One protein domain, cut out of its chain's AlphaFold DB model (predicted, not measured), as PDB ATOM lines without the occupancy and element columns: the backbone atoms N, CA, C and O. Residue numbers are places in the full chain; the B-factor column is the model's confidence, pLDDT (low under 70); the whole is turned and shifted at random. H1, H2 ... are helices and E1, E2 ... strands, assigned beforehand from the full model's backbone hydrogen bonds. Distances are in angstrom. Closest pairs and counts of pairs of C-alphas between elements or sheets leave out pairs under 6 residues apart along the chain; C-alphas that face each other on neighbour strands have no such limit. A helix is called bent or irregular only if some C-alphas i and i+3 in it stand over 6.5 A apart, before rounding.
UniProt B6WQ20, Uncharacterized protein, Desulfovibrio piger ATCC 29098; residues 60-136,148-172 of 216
ATOM      1  N   ILE A  60      26.909 -10.599 -26.495       69.06
ATOM      2  CA  ILE A  60      26.491 -10.219 -25.143       69.06
ATOM      3  C   ILE A  60      27.703 -10.341 -24.229       69.06
ATOM      4  O   ILE A  60      28.266 -11.428 -24.088       69.06
ATOM      5  N   ASP A  61      28.073  -9.238 -23.588       68.50
ATOM      6  CA  ASP A  61      29.161  -9.214 -22.619       68.50
ATOM      7  C   ASP A  61      28.663  -9.767 -21.277       68.50
ATOM      8  O   ASP A  61      27.971  -9.092 -20.513       68.50
ATOM      9  N   LEU A  62      28.988 -11.035 -21.010       75.00
ATOM     10  CA  LEU A  62      28.658 -11.730 -19.766       75.00
ATOM     11  C   LEU A  62      29.934 -12.049 -18.985       75.00
ATOM     12  O   LEU A  62      30.801 -12.789 -19.454       75.00
ATOM     13  N   LEU A  63      30.021 -11.549 -17.755       80.62
ATOM     14  CA  LEU A  63      31.106 -11.860 -16.827       80.62
ATOM     15  C   LEU A  63      30.717 -13.072 -15.980       80.62
ATOM     16  O   LEU A  63      29.913 -12.962 -15.057       80.62
ATOM     17  N   VAL A  64      31.263 -14.245 -16.296       80.06
ATOM     18  CA  VAL A  64      30.957 -15.486 -15.567       80.06
ATOM     19  C   VAL A  64      31.553 -15.438 -14.159       80.06
ATOM     20  O   VAL A  64      32.763 -15.308 -13.996       80.06
ATOM     21  N   GLN A  65      30.701 -15.574 -13.141       81.50
ATOM     22  CA  GLN A  65      31.096 -15.609 -11.731       81.50
ATOM     23  C   GLN A  65      31.279 -17.039 -11.227       81.50
ATOM     24  O   GLN A  65      32.211 -17.326 -10.479       81.50
ATOM     25  N   SER A  66      30.380 -17.945 -11.614       81.31
ATOM     26  CA  SER A  66      30.468 -19.351 -11.225       81.31
ATOM     27  C   SER A  66      29.763 -20.266 -12.218       81.31
ATOM     28  O   SER A  66      28.813 -19.870 -12.894       81.31
ATOM     29  N   ILE A  67      30.244 -21.507 -12.286       78.94
ATOM     30  CA  ILE A  67      29.633 -22.601 -13.039       78.94
ATOM     31  C   ILE A  67      29.496 -23.782 -12.081       78.94
ATOM     32  O   ILE A  67      30.475 -24.200 -11.461       78.94
ATOM     33  N   GLN A  68      28.282 -24.302 -11.948       79.31
ATOM     34  CA  GLN A  68      27.951 -25.451 -11.113       79.31
ATOM     35  C   GLN A  68      27.371 -26.564 -11.979       79.31
ATOM     36  O   GLN A  68      26.629 -26.305 -12.925       79.31
ATOM     37  N   PHE A  69      27.699 -27.808 -11.640       75.50
ATOM     38  CA  PHE A  69      27.265 -28.990 -12.373       75.50
ATOM     39  C   PHE A  69      26.442 -29.889 -11.461       75.50
ATOM     40  O   PHE A  69      26.920 -30.293 -10.401       75.50
ATOM     41  N   ASN A  70      25.241 -30.238 -11.909       72.12
ATOM     42  CA  ASN A  70      24.349 -31.166 -11.232       72.12
ATOM     43  C   ASN A  70      24.045 -32.337 -12.169       72.12
ATOM     44  O   ASN A  70      23.595 -32.148 -13.299       72.12
ATOM     45  N   LEU A  71      24.312 -33.554 -11.697       66.56
ATOM     46  CA  LEU A  71      23.911 -34.783 -12.374       66.56
ATOM     47  C   LEU A  71      22.516 -35.151 -11.879       66.56
ATOM     48  O   LEU A  71      22.354 -35.454 -10.697       66.56
ATOM     49  N   GLU A  72      21.529 -35.132 -12.765       60.03
ATOM     50  CA  GLU A  72      20.172 -35.550 -12.415       60.03
ATOM     51  C   GLU A  72      19.969 -37.045 -12.688       60.03
ATOM     52  O   GLU A  72      20.616 -37.660 -13.542       60.03
ATOM     53  N   GLU A  73      19.078 -37.676 -11.928       52.66
ATOM     54  CA  GLU A  73      18.646 -39.035 -12.244       52.66
ATOM     55  C   GLU A  73      17.652 -38.991 -13.409       52.66
ATOM     56  O   GLU A  73      16.840 -38.075 -13.495       52.66
ATOM     57  N   HIS A  74      17.683 -39.988 -14.304       50.28
ATOM     58  CA  HIS A  74      16.857 -40.017 -15.524       50.28
ATOM     59  C   HIS A  74      15.363 -39.725 -15.296       50.28
ATOM     60  O   HIS A  74      14.706 -39.200 -16.190       50.28
ATOM     61  N   MET A  75      14.832 -40.008 -14.102       49.31
ATOM     62  CA  MET A  75      13.434 -39.740 -13.760       49.31
ATOM     63  C   MET A  75      13.069 -38.247 -13.697       49.31
ATOM     64  O   MET A  75      11.889 -37.935 -13.804       49.31
ATOM     65  N   GLN A  76      14.026 -37.328 -13.532       45.75
ATOM     66  CA  GLN A  76      13.746 -35.888 -13.398       45.75
ATOM     67  C   GLN A  76      13.564 -35.183 -14.756       45.75
ATOM     68  O   GLN A  76      12.825 -34.204 -14.850       45.75
ATOM     69  N   LEU A  77      14.137 -35.730 -15.837       43.97
ATOM     70  CA  LEU A  77      13.975 -35.213 -17.204       43.97
ATOM     71  C   LEU A  77      12.643 -35.570 -17.869       43.97
ATOM     72  O   LEU A  77      12.255 -34.907 -18.836       43.97
ATOM     73  N   SER A  78      11.967 -36.626 -17.411       45.97
ATOM     74  CA  SER A  78      10.722 -37.118 -18.022       45.97
ATOM     75  C   SER A  78       9.660 -36.016 -18.097       45.97
ATOM     76  O   SER A  78       8.958 -35.893 -19.101       45.97
ATOM     77  N   HIS A  79       9.631 -35.139 -17.089       50.00
ATOM     78  CA  HIS A  79       8.755 -33.974 -17.014       50.00
ATOM     79  C   HIS A  79       8.995 -32.932 -18.118       50.00
ATOM     80  O   HIS A  79       8.065 -32.208 -18.463       50.00
ATOM     81  N   TYR A  80      10.205 -32.857 -18.683       46.88
ATOM     82  CA  TYR A  80      10.597 -31.822 -19.649       46.88
ATOM     83  C   TYR A  80      10.643 -32.313 -21.100       46.88
ATOM     84  O   TYR A  80      10.433 -31.521 -22.018       46.88
ATOM     85  N   VAL A  81      10.951 -33.596 -21.319       44.12
ATOM     86  CA  VAL A  81      11.260 -34.136 -22.660       44.12
ATOM     87  C   VAL A  81      10.321 -35.290 -23.063       44.12
ATOM     88  O   VAL A  81      10.225 -35.625 -24.243       44.12
ATOM     89  N   GLY A  82       9.563 -35.859 -22.114       39.91
ATOM     90  CA  GLY A  82       8.711 -37.034 -22.326       39.91
ATOM     91  C   GLY A  82       9.497 -38.353 -22.399       39.91
ATOM     92  O   GLY A  82      10.655 -38.386 -22.822       39.91
ATOM     93  N   ASP A  83       8.858 -39.455 -21.992       40.72
ATOM     94  CA  ASP A  83       9.507 -40.760 -21.750       40.72
ATOM     95  C   ASP A  83      10.273 -41.324 -22.962       40.72
ATOM     96  O   ASP A  83      11.368 -41.862 -22.819       40.72
ATOM     97  N   ILE A  84       9.740 -41.158 -24.176       40.19
ATOM     98  CA  ILE A  84      10.300 -41.780 -25.391       40.19
ATOM     99  C   ILE A  84      11.567 -41.060 -25.873       40.19
ATOM    100  O   ILE A  84      12.501 -41.691 -26.367       40.19
ATOM    101  N   PHE A  85      11.622 -39.734 -25.741       37.00
ATOM    102  CA  PHE A  85      12.779 -38.956 -26.186       37.00
ATOM    103  C   PHE A  85      13.911 -39.025 -25.149       37.00
ATOM    104  O   PHE A  85      15.082 -39.048 -25.524       37.00
ATOM    105  N   GLY A  86      13.558 -39.137 -23.862       42.22
ATOM    106  CA  GLY A  86      14.487 -39.308 -22.745       42.22
ATOM    107  C   GLY A  86      15.361 -40.565 -22.844       42.22
ATOM    108  O   GLY A  86      16.573 -40.475 -22.664       42.22
ATOM    109  N   GLU A  87      14.773 -41.722 -23.170       40.75
ATOM    110  CA  GLU A  87      15.514 -42.991 -23.304       40.75
ATOM    111  C   GLU A  87      16.388 -43.064 -24.566       40.75
ATOM    112  O   GLU A  87      17.462 -43.661 -24.536       40.75
ATOM    113  N   ILE A  88      15.952 -42.458 -25.677       42.41
ATOM    114  CA  ILE A  88      16.667 -42.523 -26.965       42.41
ATOM    115  C   ILE A  88      17.807 -41.495 -27.033       42.41
ATOM    116  O   ILE A  88      18.828 -41.759 -27.665       42.41
ATOM    117  N   CYS A  89      17.641 -40.335 -26.389       40.09
ATOM    118  CA  CYS A  89      18.549 -39.193 -26.516       40.09
ATOM    119  C   CYS A  89      19.446 -38.959 -25.298       40.09
ATOM    120  O   CYS A  89      20.154 -37.965 -25.278       40.09
ATOM    121  N   PHE A  90      19.413 -39.789 -24.256       48.28
ATOM    122  CA  PHE A  90      20.294 -39.607 -23.100       48.28
ATOM    123  C   PHE A  90      20.809 -40.965 -22.634       48.28
ATOM    124  O   PHE A  90      20.353 -41.520 -21.643       48.28
ATOM    125  N   GLY A  91      21.797 -41.516 -23.346       44.84
ATOM    126  CA  GLY A  91      22.470 -42.761 -22.939       44.84
ATOM    127  C   GLY A  91      23.280 -42.632 -21.636       44.84
ATOM    128  O   GLY A  91      23.805 -43.619 -21.122       44.84
ATOM    129  N   LYS A  92      23.391 -41.412 -21.092       53.97
ATOM    130  CA  LYS A  92      23.998 -41.079 -19.800       53.97
ATOM    131  C   LYS A  92      23.090 -40.127 -19.032       53.97
ATOM    132  O   LYS A  92      22.367 -39.345 -19.642       53.97
ATOM    133  N   LYS A  93      23.153 -40.190 -17.697       55.16
ATOM    134  CA  LYS A  93      22.388 -39.311 -16.804       55.16
ATOM    135  C   LYS A  93      22.477 -37.843 -17.276       55.16
ATOM    136  O   LYS A  93      23.590 -37.398 -17.566       55.16
ATOM    137  N   PRO A  94      21.355 -37.104 -17.348       62.75
ATOM    138  CA  PRO A  94      21.338 -35.671 -17.654       62.75
ATOM    139  C   PRO A  94      22.364 -34.890 -16.845       62.75
ATOM    140  O   PRO A  94      22.407 -34.995 -15.618       62.75
ATOM    141  N   LEU A  95      23.136 -34.051 -17.531       72.62
ATOM    142  CA  LEU A  95      23.990 -33.062 -16.894       72.62
ATOM    143  C   LEU A  95      23.333 -31.686 -17.014       72.62
ATOM    144  O   LEU A  95      23.202 -31.146 -18.113       72.62
ATOM    145  N   HIS A  96      22.957 -31.107 -15.879       82.56
ATOM    146  CA  HIS A  96      22.555 -29.713 -15.790       82.56
ATOM    147  C   HIS A  96      23.748 -28.855 -15.380       82.56
ATOM    148  O   HIS A  96      24.458 -29.152 -14.420       82.56
ATOM    149  N   MET A  97      23.960 -27.775 -16.119       82.38
ATOM    150  CA  MET A  97      24.960 -26.762 -15.820       82.38
ATOM    151  C   MET A  97      24.243 -25.474 -15.440       82.38
ATOM    152  O   MET A  97      23.516 -24.913 -16.257       82.38
ATOM    153  N   THR A  98      24.460 -24.992 -14.222       86.88
ATOM    154  CA  THR A  98      23.977 -23.683 -13.778       86.88
ATOM    155  C   THR A  98      25.129 -22.694 -13.835       86.88
ATOM    156  O   THR A  98      26.164 -22.890 -13.198       86.88
ATOM    157  N   VAL A  99      24.953 -21.636 -14.615       85.25
ATOM    158  CA  VAL A  99      25.929 -20.563 -14.792       85.25
ATOM    159  C   VAL A  99      25.370 -19.311 -14.144       85.25
ATOM    160  O   VAL A  99      24.256 -18.895 -14.457       85.25
ATOM    161  N   SER A 100      26.154 -18.714 -13.255       87.56
ATOM    162  CA  SER A 100      25.881 -17.390 -12.708       87.56
ATOM    163  C   SER A 100      26.870 -16.407 -13.315       87.56
ATOM    164  O   SER A 100      28.088 -16.615 -13.261       87.56
ATOM    165  N   CYS A 101      26.351 -15.362 -13.939       87.31
ATOM    166  CA  CYS A 101      27.123 -14.324 -14.592       87.31
ATOM    167  C   CYS A 101      26.547 -12.941 -14.303       87.31
ATOM    168  O   CYS A 101      25.417 -12.780 -13.851       87.31
ATOM    169  N   VAL A 102      27.361 -11.927 -14.559       85.00
ATOM    170  CA  VAL A 102      26.964 -10.527 -14.512       85.00
ATOM    171  C   VAL A 102      26.839 -10.019 -15.932       85.00
ATOM    172  O   VAL A 102      27.771 -10.136 -16.727       85.00
ATOM    173  N   LEU A 103      25.679  -9.452 -16.225       83.38
ATOM    174  CA  LEU A 103      25.437  -8.631 -17.390       83.38
ATOM    175  C   LEU A 103      25.688  -7.175 -16.990       83.38
ATOM    176  O   LEU A 103      25.085  -6.674 -16.037       83.38
ATOM    177  N   VAL A 104      26.590  -6.523 -17.717       74.12
ATOM    178  CA  VAL A 104      26.837  -5.087 -17.579       74.12
ATOM    179  C   VAL A 104      25.880  -4.380 -18.530       74.12
ATOM    180  O   VAL A 104      26.065  -4.442 -19.747       74.12
ATOM    181  N   ASP A 105      24.825  -3.778 -17.983       69.88
ATOM    182  CA  ASP A 105      23.885  -2.967 -18.759       69.88
ATOM    183  C   ASP A 105      24.440  -1.541 -18.818       69.88
ATOM    184  O   ASP A 105      24.990  -1.039 -17.840       69.88
ATOM    185  N   GLY A 106      24.389  -0.899 -19.981       65.06
ATOM    186  CA  GLY A 106      24.964   0.433 -20.167       65.06
ATOM    187  C   GLY A 106      23.942   1.395 -20.761       65.06
ATOM    188  O   GLY A 106      23.017   0.958 -21.439       65.06
ATOM    189  N   PRO A 107      24.124   2.717 -20.614       57.97
ATOM    190  CA  PRO A 107      23.182   3.711 -21.137       57.97
ATOM    191  C   PRO A 107      23.007   3.670 -22.668       57.97
ATOM    192  O   PRO A 107      22.005   4.161 -23.181       57.97
ATOM    193  N   GLU A 108      23.953   3.068 -23.401       57.28
ATOM    194  CA  GLU A 108      23.887   2.863 -24.857       57.28
ATOM    195  C   GLU A 108      23.658   1.394 -25.266       57.28
ATOM    196  O   GLU A 108      23.553   1.095 -26.457       57.28
ATOM    197  N   ASN A 109      23.574   0.465 -24.307       61.81
ATOM    198  CA  ASN A 109      23.481  -0.969 -24.567       61.81
ATOM    199  C   ASN A 109      22.279  -1.553 -23.820       61.81
ATOM    200  O   ASN A 109      22.336  -1.703 -22.609       61.81
ATOM    201  N   TYR A 110      21.210  -1.907 -24.541       67.31
ATOM    202  CA  TYR A 110      20.039  -2.597 -23.985       67.31
ATOM    203  C   TYR A 110      20.321  -4.095 -23.804       67.31
ATOM    204  O   TYR A 110      19.616  -4.954 -24.354       67.31
ATOM    205  N   GLY A 111      21.370  -4.416 -23.048       74.75
ATOM    206  CA  GLY A 111      21.847  -5.778 -22.843       74.75
ATOM    207  C   GLY A 111      20.761  -6.659 -22.236       74.75
ATOM    208  O   GLY A 111      20.579  -7.801 -22.665       74.75
ATOM    209  N   LYS A 112      19.967  -6.113 -21.304       78.62
ATOM    210  CA  LYS A 112      18.872  -6.850 -20.654       78.62
ATOM    211  C   LYS A 112      17.792  -7.284 -21.643       78.62
ATOM    212  O   LYS A 112      17.419  -8.457 -21.679       78.62
ATOM    213  N   GLN A 113      17.270  -6.344 -22.433       78.38
ATOM    214  CA  GLN A 113      16.191  -6.627 -23.386       78.38
ATOM    215  C   GLN A 113      16.673  -7.601 -24.461       78.38
ATOM    216  O   GLN A 113      16.011  -8.606 -24.726       78.38
ATOM    217  N   TYR A 114      17.874  -7.366 -24.991       80.81
ATOM    218  CA  TYR A 114      18.480  -8.244 -25.984       80.81
ATOM    219  C   TYR A 114      18.705  -9.666 -25.449       80.81
ATOM    220  O   TYR A 114      18.396 -10.641 -26.138       80.81
ATOM    221  N   LEU A 115      19.168  -9.813 -24.203       82.94
ATOM    222  CA  LEU A 115      19.340 -11.118 -23.565       82.94
ATOM    223  C   LEU A 115      18.004 -11.852 -23.386       82.94
ATOM    224  O   LEU A 115      17.919 -13.051 -23.660       82.94
ATOM    225  N   VAL A 116      16.951 -11.149 -22.961       83.94
ATOM    226  CA  VAL A 116      15.605 -11.730 -22.818       83.94
ATOM    227  C   VAL A 116      15.072 -12.220 -24.166       83.94
ATOM    228  O   VAL A 116      14.516 -13.322 -24.240       83.94
ATOM    229  N   ASP A 117      15.278 -11.452 -25.233       81.44
ATOM    230  CA  ASP A 117      14.869 -11.839 -26.583       81.44
ATOM    231  C   ASP A 117      15.663 -13.044 -27.096       81.44
ATOM    232  O   ASP A 117      15.082 -13.991 -27.639       81.44
ATOM    233  N   CYS A 118      16.977 -13.066 -26.857       82.75
ATOM    234  CA  CYS A 118      17.824 -14.215 -27.168       82.75
ATOM    235  C   CYS A 118      17.366 -15.463 -26.408       82.75
ATOM    236  O   CYS A 118      17.247 -16.539 -27.000       82.75
ATOM    237  N   TYR A 119      17.044 -15.328 -25.120       84.06
ATOM    238  CA  TYR A 119      16.526 -16.434 -24.327       84.06
ATOM    239  C   TYR A 119      15.232 -16.996 -24.915       84.06
ATOM    240  O   TYR A 119      15.166 -18.188 -25.217       84.06
ATOM    241  N   LYS A 120      14.228 -16.146 -25.150       79.94
ATOM    242  CA  LYS A 120      12.907 -16.574 -25.642       79.94
ATOM    243  C   LYS A 120      12.953 -17.215 -27.026       79.94
ATOM    244  O   LYS A 120      12.216 -18.170 -27.270       79.94
ATOM    245  N   ASN A 121      13.787 -16.687 -27.921       78.81
ATOM    246  CA  ASN A 121      13.728 -17.031 -29.341       78.81
ATOM    247  C   ASN A 121      14.834 -17.982 -29.799       78.81
ATOM    248  O   ASN A 121      14.665 -18.614 -30.838       78.81
ATOM    249  N   ARG A 122      15.939 -18.106 -29.051       78.38
ATOM    250  CA  ARG A 122      17.119 -18.878 -29.482       78.38
ATOM    251  C   ARG A 122      17.660 -19.848 -28.437       78.38
ATOM    252  O   ARG A 122      18.112 -20.921 -28.811       78.38
ATOM    253  N   LEU A 123      17.643 -19.488 -27.150       83.50
ATOM    254  CA  LEU A 123      18.307 -20.297 -26.117       83.50
ATOM    255  C   LEU A 123      17.369 -21.273 -25.402       83.50
ATOM    256  O   LEU A 123      17.798 -22.368 -25.035       83.50
ATOM    257  N   ARG A 124      16.107 -20.884 -25.175       82.25
ATOM    258  CA  ARG A 124      15.142 -21.680 -24.405       82.25
ATOM    259  C   ARG A 124      14.870 -23.021 -25.082       82.25
ATOM    260  O   ARG A 124      14.728 -23.080 -26.301       82.25
ATOM    261  N   LEU A 125      14.691 -24.076 -24.288       76.88
ATOM    262  CA  LEU A 125      14.366 -25.428 -24.764       76.88
ATOM    263  C   LEU A 125      13.268 -25.467 -25.842       76.88
ATOM    264  O   LEU A 125      13.442 -26.118 -26.866       76.88
ATOM    265  N   SER A 126      12.172 -24.731 -25.660       71.00
ATOM    266  CA  SER A 126      11.087 -24.668 -26.648       71.00
ATOM    267  C   SER A 126      11.504 -24.009 -27.969       71.00
ATOM    268  O   SER A 126      11.061 -24.429 -29.036       71.00
ATOM    269  N   ALA A 127      12.380 -23.004 -27.923       69.31
ATOM    270  CA  ALA A 127      12.932 -22.375 -29.115       69.31
ATOM    271  C   ALA A 127      13.886 -23.315 -29.860       69.31
ATOM    272  O   ALA A 127      13.815 -23.409 -31.086       69.31
ATOM    273  N   VAL A 128      14.716 -24.057 -29.127       72.00
ATOM    274  CA  VAL A 128      15.598 -25.087 -29.692       72.00
ATOM    275  C   VAL A 128      14.779 -26.213 -30.323       72.00
ATOM    276  O   VAL A 128      15.055 -26.600 -31.452       72.00
ATOM    277  N   ALA A 129      13.712 -26.676 -29.667       67.81
ATOM    278  CA  ALA A 129      12.808 -27.687 -30.223       67.81
ATOM    279  C   ALA A 129      12.092 -27.210 -31.502       67.81
ATOM    280  O   ALA A 129      11.864 -27.998 -32.416       67.81
ATOM    281  N   ARG A 130      11.759 -25.914 -31.587       62.66
ATOM    282  CA  ARG A 130      11.111 -25.300 -32.759       62.66
ATOM    283  C   ARG A 130      12.068 -25.076 -33.933       62.66
ATOM    284  O   ARG A 130      11.653 -25.205 -35.081       62.66
ATOM    285  N   THR A 131      13.310 -24.689 -33.657       66.38
ATOM    286  CA  THR A 131      14.284 -24.273 -34.685       66.38
ATOM    287  C   THR A 131      15.273 -25.373 -35.063       66.38
ATOM    288  O   THR A 131      15.881 -25.301 -36.125       66.38
ATOM    289  N   GLY A 132      15.466 -26.377 -34.204       64.56
ATOM    290  CA  GLY A 132      16.518 -27.389 -34.337       64.56
ATOM    291  C   GLY A 132      17.934 -26.864 -34.067       64.56
ATOM    292  O   GLY A 132      18.888 -27.638 -34.101       64.56
ATOM    293  N   ASN A 133      18.092 -25.568 -33.781       70.75
ATOM    294  CA  ASN A 133      19.390 -24.941 -33.566       70.75
ATOM    295  C   ASN A 133      19.796 -25.065 -32.095       70.75
ATOM    296  O   ASN A 133      19.210 -24.426 -31.223       70.75
ATOM    297  N   VAL A 134      20.812 -25.881 -31.818       78.88
ATOM    298  CA  VAL A 134      21.317 -26.098 -30.457       78.88
ATOM    299  C   VAL A 134      22.333 -25.006 -30.094       78.88
ATOM    300  O   VAL A 134      23.354 -24.884 -30.778       78.88
ATOM    301  N   PRO A 135      22.107 -24.219 -29.026       81.56
ATOM    302  CA  PRO A 135      23.026 -23.157 -28.650       81.56
ATOM    303  C   PRO A 135      24.306 -23.728 -28.035       81.56
ATOM    304  O   PRO A 135      24.329 -24.825 -27.467       81.56
ATOM    305  N   MET A 136      25.388 -22.959 -28.169       82.25
ATOM    306  CA  MET A 136      26.713 -23.316 -27.670       82.25
ATOM    307  C   MET A 136      27.241 -22.229 -26.740       82.25
ATOM    308  O   MET A 136      27.367 -21.076 -27.151       82.25
ATOM    309  N   VAL A 148      18.913 -23.872 -22.884       86.06
ATOM    310  CA  VAL A 148      18.650 -23.264 -21.576       86.06
ATOM    311  C   VAL A 148      17.252 -23.675 -21.106       86.06
ATOM    312  O   VAL A 148      16.256 -23.452 -21.802       86.06
ATOM    313  N   THR A 149      17.166 -24.297 -19.932       84.19
ATOM    314  CA  THR A 149      15.908 -24.750 -19.319       84.19
ATOM    315  C   THR A 149      15.308 -23.693 -18.398       84.19
ATOM    316  O   THR A 149      14.086 -23.596 -18.297       84.19
ATOM    317  N   SER A 150      16.142 -22.860 -17.775       85.44
ATOM    318  CA  SER A 150      15.696 -21.727 -16.966       85.44
ATOM    319  C   SER A 150      16.691 -20.570 -17.014       85.44
ATOM    320  O   SER A 150      17.893 -20.775 -17.166       85.44
ATOM    321  N   MET A 151      16.186 -19.345 -16.886       89.38
ATOM    322  CA  MET A 151      16.989 -18.134 -16.737       89.38
ATOM    323  C   MET A 151      16.311 -17.211 -15.727       89.38
ATOM    324  O   MET A 151      15.106 -16.975 -15.811       89.38
ATOM    325  N   GLN A 152      17.090 -16.705 -14.780       87.81
ATOM    326  CA  GLN A 152      16.699 -15.757 -13.749       87.81
ATOM    327  C   GLN A 152      17.556 -14.502 -13.893       87.81
ATOM    328  O   GLN A 152      18.764 -14.587 -14.118       87.81
ATOM    329  N   LEU A 153      16.914 -13.347 -13.771       87.38
ATOM    330  CA  LEU A 153      17.552 -12.037 -13.771       87.38
ATOM    331  C   LEU A 153      17.251 -11.399 -12.419       87.38
ATOM    332  O   LEU A 153      16.085 -11.345 -12.029       87.38
ATOM    333  N   SER A 154      18.276 -10.932 -11.717       84.25
ATOM    334  CA  SER A 154      18.120 -10.181 -10.473       84.25
ATOM    335  C   SER A 154      18.932  -8.898 -10.544       84.25
ATOM    336  O   SER A 154      20.135  -8.933 -10.812       84.25
ATOM    337  N   GLU A 155      18.271  -7.775 -10.299       78.62
ATOM    338  CA  GLU A 155      18.904  -6.462 -10.251       78.62
ATOM    339  C   GLU A 155      19.540  -6.247  -8.877       78.62
ATOM    340  O   GLU A 155      18.958  -6.571  -7.837       78.62
ATOM    341  N   SER A 156      20.764  -5.725  -8.865       68.62
ATOM    342  CA  SER A 156      21.421  -5.358  -7.617       68.62
ATOM    343  C   SER A 156      20.899  -4.005  -7.147       68.62
ATOM    344  O   SER A 156      21.130  -2.990  -7.794       68.62
ATOM    345  N   SER A 157      20.296  -3.946  -5.959       64.00
ATOM    346  CA  SER A 157      19.887  -2.673  -5.339       64.00
ATOM    347  C   SER A 157      21.059  -1.737  -5.004       64.00
ATOM    348  O   SER A 157      20.845  -0.594  -4.611       64.00
ATOM    349  N   SER A 158      22.301  -2.219  -5.133       67.69
ATOM    350  CA  SER A 158      23.523  -1.469  -4.829       67.69
ATOM    351  C   SER A 158      24.238  -0.899  -6.058       67.69
ATOM    352  O   SER A 158      25.092  -0.027  -5.897       67.69
ATOM    353  N   GLN A 159      23.918  -1.373  -7.268       64.75
ATOM    354  CA  GLN A 159      24.534  -0.938  -8.525       64.75
ATOM    355  C   GLN A 159      23.472  -0.967  -9.631       64.75
ATOM    356  O   GLN A 159      23.106  -2.044 -10.092       64.75
ATOM    357  N   GLU A 160      22.992   0.213 -10.042       60.22
ATOM    358  CA  GLU A 160      21.876   0.373 -10.998       60.22
ATOM    359  C   GLU A 160      22.156  -0.229 -12.391       60.22
ATOM    360  O   GLU A 160      21.219  -0.582 -13.097       60.22
ATOM    361  N   ASP A 161      23.427  -0.451 -12.739       68.31
ATOM    362  CA  ASP A 161      23.863  -0.927 -14.062       68.31
ATOM    363  C   ASP A 161      24.299  -2.410 -14.076       68.31
ATOM    364  O   ASP A 161      24.864  -2.912 -15.053       68.31
ATOM    365  N   VAL A 162      24.086  -3.132 -12.970       74.00
ATOM    366  CA  VAL A 162      24.577  -4.507 -12.796       74.00
ATOM    367  C   VAL A 162      23.421  -5.475 -12.608       74.00
ATOM    368  O   VAL A 162      22.738  -5.489 -11.579       74.00
ATOM    369  N   ILE A 163      23.252  -6.354 -13.597       82.94
ATOM    370  CA  ILE A 163      22.228  -7.394 -13.591       82.94
ATOM    371  C   ILE A 163      22.913  -8.738 -13.389       82.94
ATOM    372  O   ILE A 163      23.748  -9.163 -14.188       82.94
ATOM    373  N   ILE A 164      22.538  -9.439 -12.324       85.81
ATOM    374  CA  ILE A 164      22.972 -10.817 -12.116       85.81
ATOM    375  C   ILE A 164      22.049 -11.714 -12.936       85.81
ATOM    376  O   ILE A 164      20.825 -11.688 -12.793       85.81
ATOM    377  N   VAL A 165      22.654 -12.513 -13.802       87.88
ATOM    378  CA  VAL A 165      21.991 -13.473 -14.672       87.88
ATOM    379  C   VAL A 165      22.380 -14.865 -14.202       87.88
ATOM    380  O   VAL A 165      23.554 -15.219 -14.173       87.88
ATOM    381  N   THR A 166      21.395 -15.679 -13.846       89.44
ATOM    382  CA  THR A 166      21.618 -17.094 -13.544       89.44
ATOM    383  C   THR A 166      20.813 -17.933 -14.514       89.44
ATOM    384  O   THR A 166      19.592 -17.813 -14.560       89.44
ATOM    385  N   PHE A 167      21.471 -18.780 -15.299       88.62
ATOM    386  CA  PHE A 167      20.786 -19.672 -16.227       88.62
ATOM    387  C   PHE A 167      21.208 -21.120 -16.031       88.62
ATOM    388  O   PHE A 167      22.367 -21.416 -15.743       88.62
ATOM    389  N   THR A 168      20.254 -22.026 -16.214       87.00
ATOM    390  CA  THR A 168      20.483 -23.467 -16.191       87.00
ATOM    391  C   THR A 168      20.348 -24.015 -17.598       87.00
ATOM    392  O   THR A 168      19.367 -23.760 -18.297       87.00
ATOM    393  N   MET A 169      21.347 -24.779 -18.009       85.56
ATOM    394  CA  MET A 169      21.463 -25.388 -19.320       85.56
ATOM    395  C   MET A 169      21.476 -26.908 -19.183       85.56
ATOM    396  O   MET A 169      22.181 -27.452 -18.334       85.56
ATOM    397  N   LEU A 170      20.710 -27.590 -20.031       82.81
ATOM    398  CA  LEU A 170      20.820 -29.035 -20.209       82.81
ATOM    399  C   LEU A 170      21.984 -29.308 -21.164       82.81
ATOM    400  O   LEU A 170      21.945 -28.884 -22.317       82.81
ATOM    401  N   VAL A 171      23.022 -29.994 -20.697       79.81
ATOM    402  CA  VAL A 171      24.223 -30.273 -21.489       79.81
ATOM    403  C   VAL A 171      24.000 -31.537 -22.319       79.81
ATOM    404  O   VAL A 171      23.957 -32.645 -21.792       79.81
ATOM    405  N   LEU A 172      23.877 -31.359 -23.634       75.50
ATOM    406  CA  LEU A 172      23.758 -32.444 -24.614       75.50
ATOM    407  C   LEU A 172      25.134 -32.943 -25.067       75.50
ATOM    408  O   LEU A 172      25.329 -34.129 -25.311       75.50
TER     409      LEU A 172
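AT A GLANCE: This is residues 60 to 136 and 148 to 172 of the 216 residues of an uncharacterized protein of Desulfovibrio piger ATCC 29098 (UniProt B6WQ20). What is the main picture? A long, twisted sheet of four strands is covered on one face by H3, which runs along it, while H1 and H2 make a small knob beyond one end of the sheet and H4 turns off from the end of H3. What is it made of? The printed part has 102 residues, with four named helices and four named strands in the order E1 H1 H2 E2 H3 H4 E3 E4; the class is mixed, and the sheet, E1 - E2 - E4 - E3, is antiparallel throughout. How compact is it? It is only just loose, close to compact, with a radius of gyration of the C-alphas of 15.4 A, and elongated, spanning 47 by 27 by 19 A.

IN THESE COORDINATES: Where are the strands? E1 is residues 62 to 71, 24.7 A long from C-alpha 62 at (28.658, -11.730, -19.766), and bends by 69 degrees at residue 65. E2 is residues 95 to 104, 28.1 A; E4 is residues 162 to 171, 27.2 A, ending at C-alpha 171 at (24.223, -30.273, -21.489); E3 is residues 148 to 155, 20.3 A. Where are the helices? H3 is residues 111 to 123, 15.3 A, and only just irregular: C-alphas 120 and 123 are 6.6 A apart. H1 is residues 74 to 81, H2 residues 83 to 89 and H4 residues 125 to 131.

HOW THE PARTS SIT: How do the strands pair? E1 and E2 are antiparallel at 165 degrees, with N 68 and O 98 at 2.8 A. E2 and E4, at 160 degrees, have N 99 and O 167 at 2.8 A; the hairpin E3 and E4, at 168 degrees, has N 152 and O 166 at 2.7 A. What is on the sheet? H3 is over E4 at a height over the sheet of 9.5 A, along the strands at 8 degrees on the local plane, in two layers, a helix on one face of a sheet; H4 only grazes the sheet with residues 125 to 128. How do the helices meet? H3, with residues 120 to 122 alone, and H4 only just touch, only at the corner, with 3 pairs of C-alphas within 8 A, the closest those of Asn 121 and Ala 127 at 5.4 A. H1 and H2, not on the sheet, only just touch with 3 such pairs, about perpendicular at 79 degrees; their closest C-alphas are those of Ser 78 and Gly 86, 6.4 A. Are the helix backbones complete? In H3 and H4 every O i to N i+4 pair is within hydrogen-bond range; H2 has 2 of 3, and H1 has 1 of 4, with 1 of 5 O i to N i+3 pairs.

THE WHOLE: How large is it? The two C-alphas farthest apart are those of Ile 84 and Pro 107, 47.5 A. Is there a cut? Residues 137 to 147 are not printed, and C-alphas 136 and 148 are 10.1 A apart; of the links printed whole, none is long. Where is confidence low? The mean pLDDT of the printed part is 70.4, and 43 residues are under 70, among them residues 71 to 94.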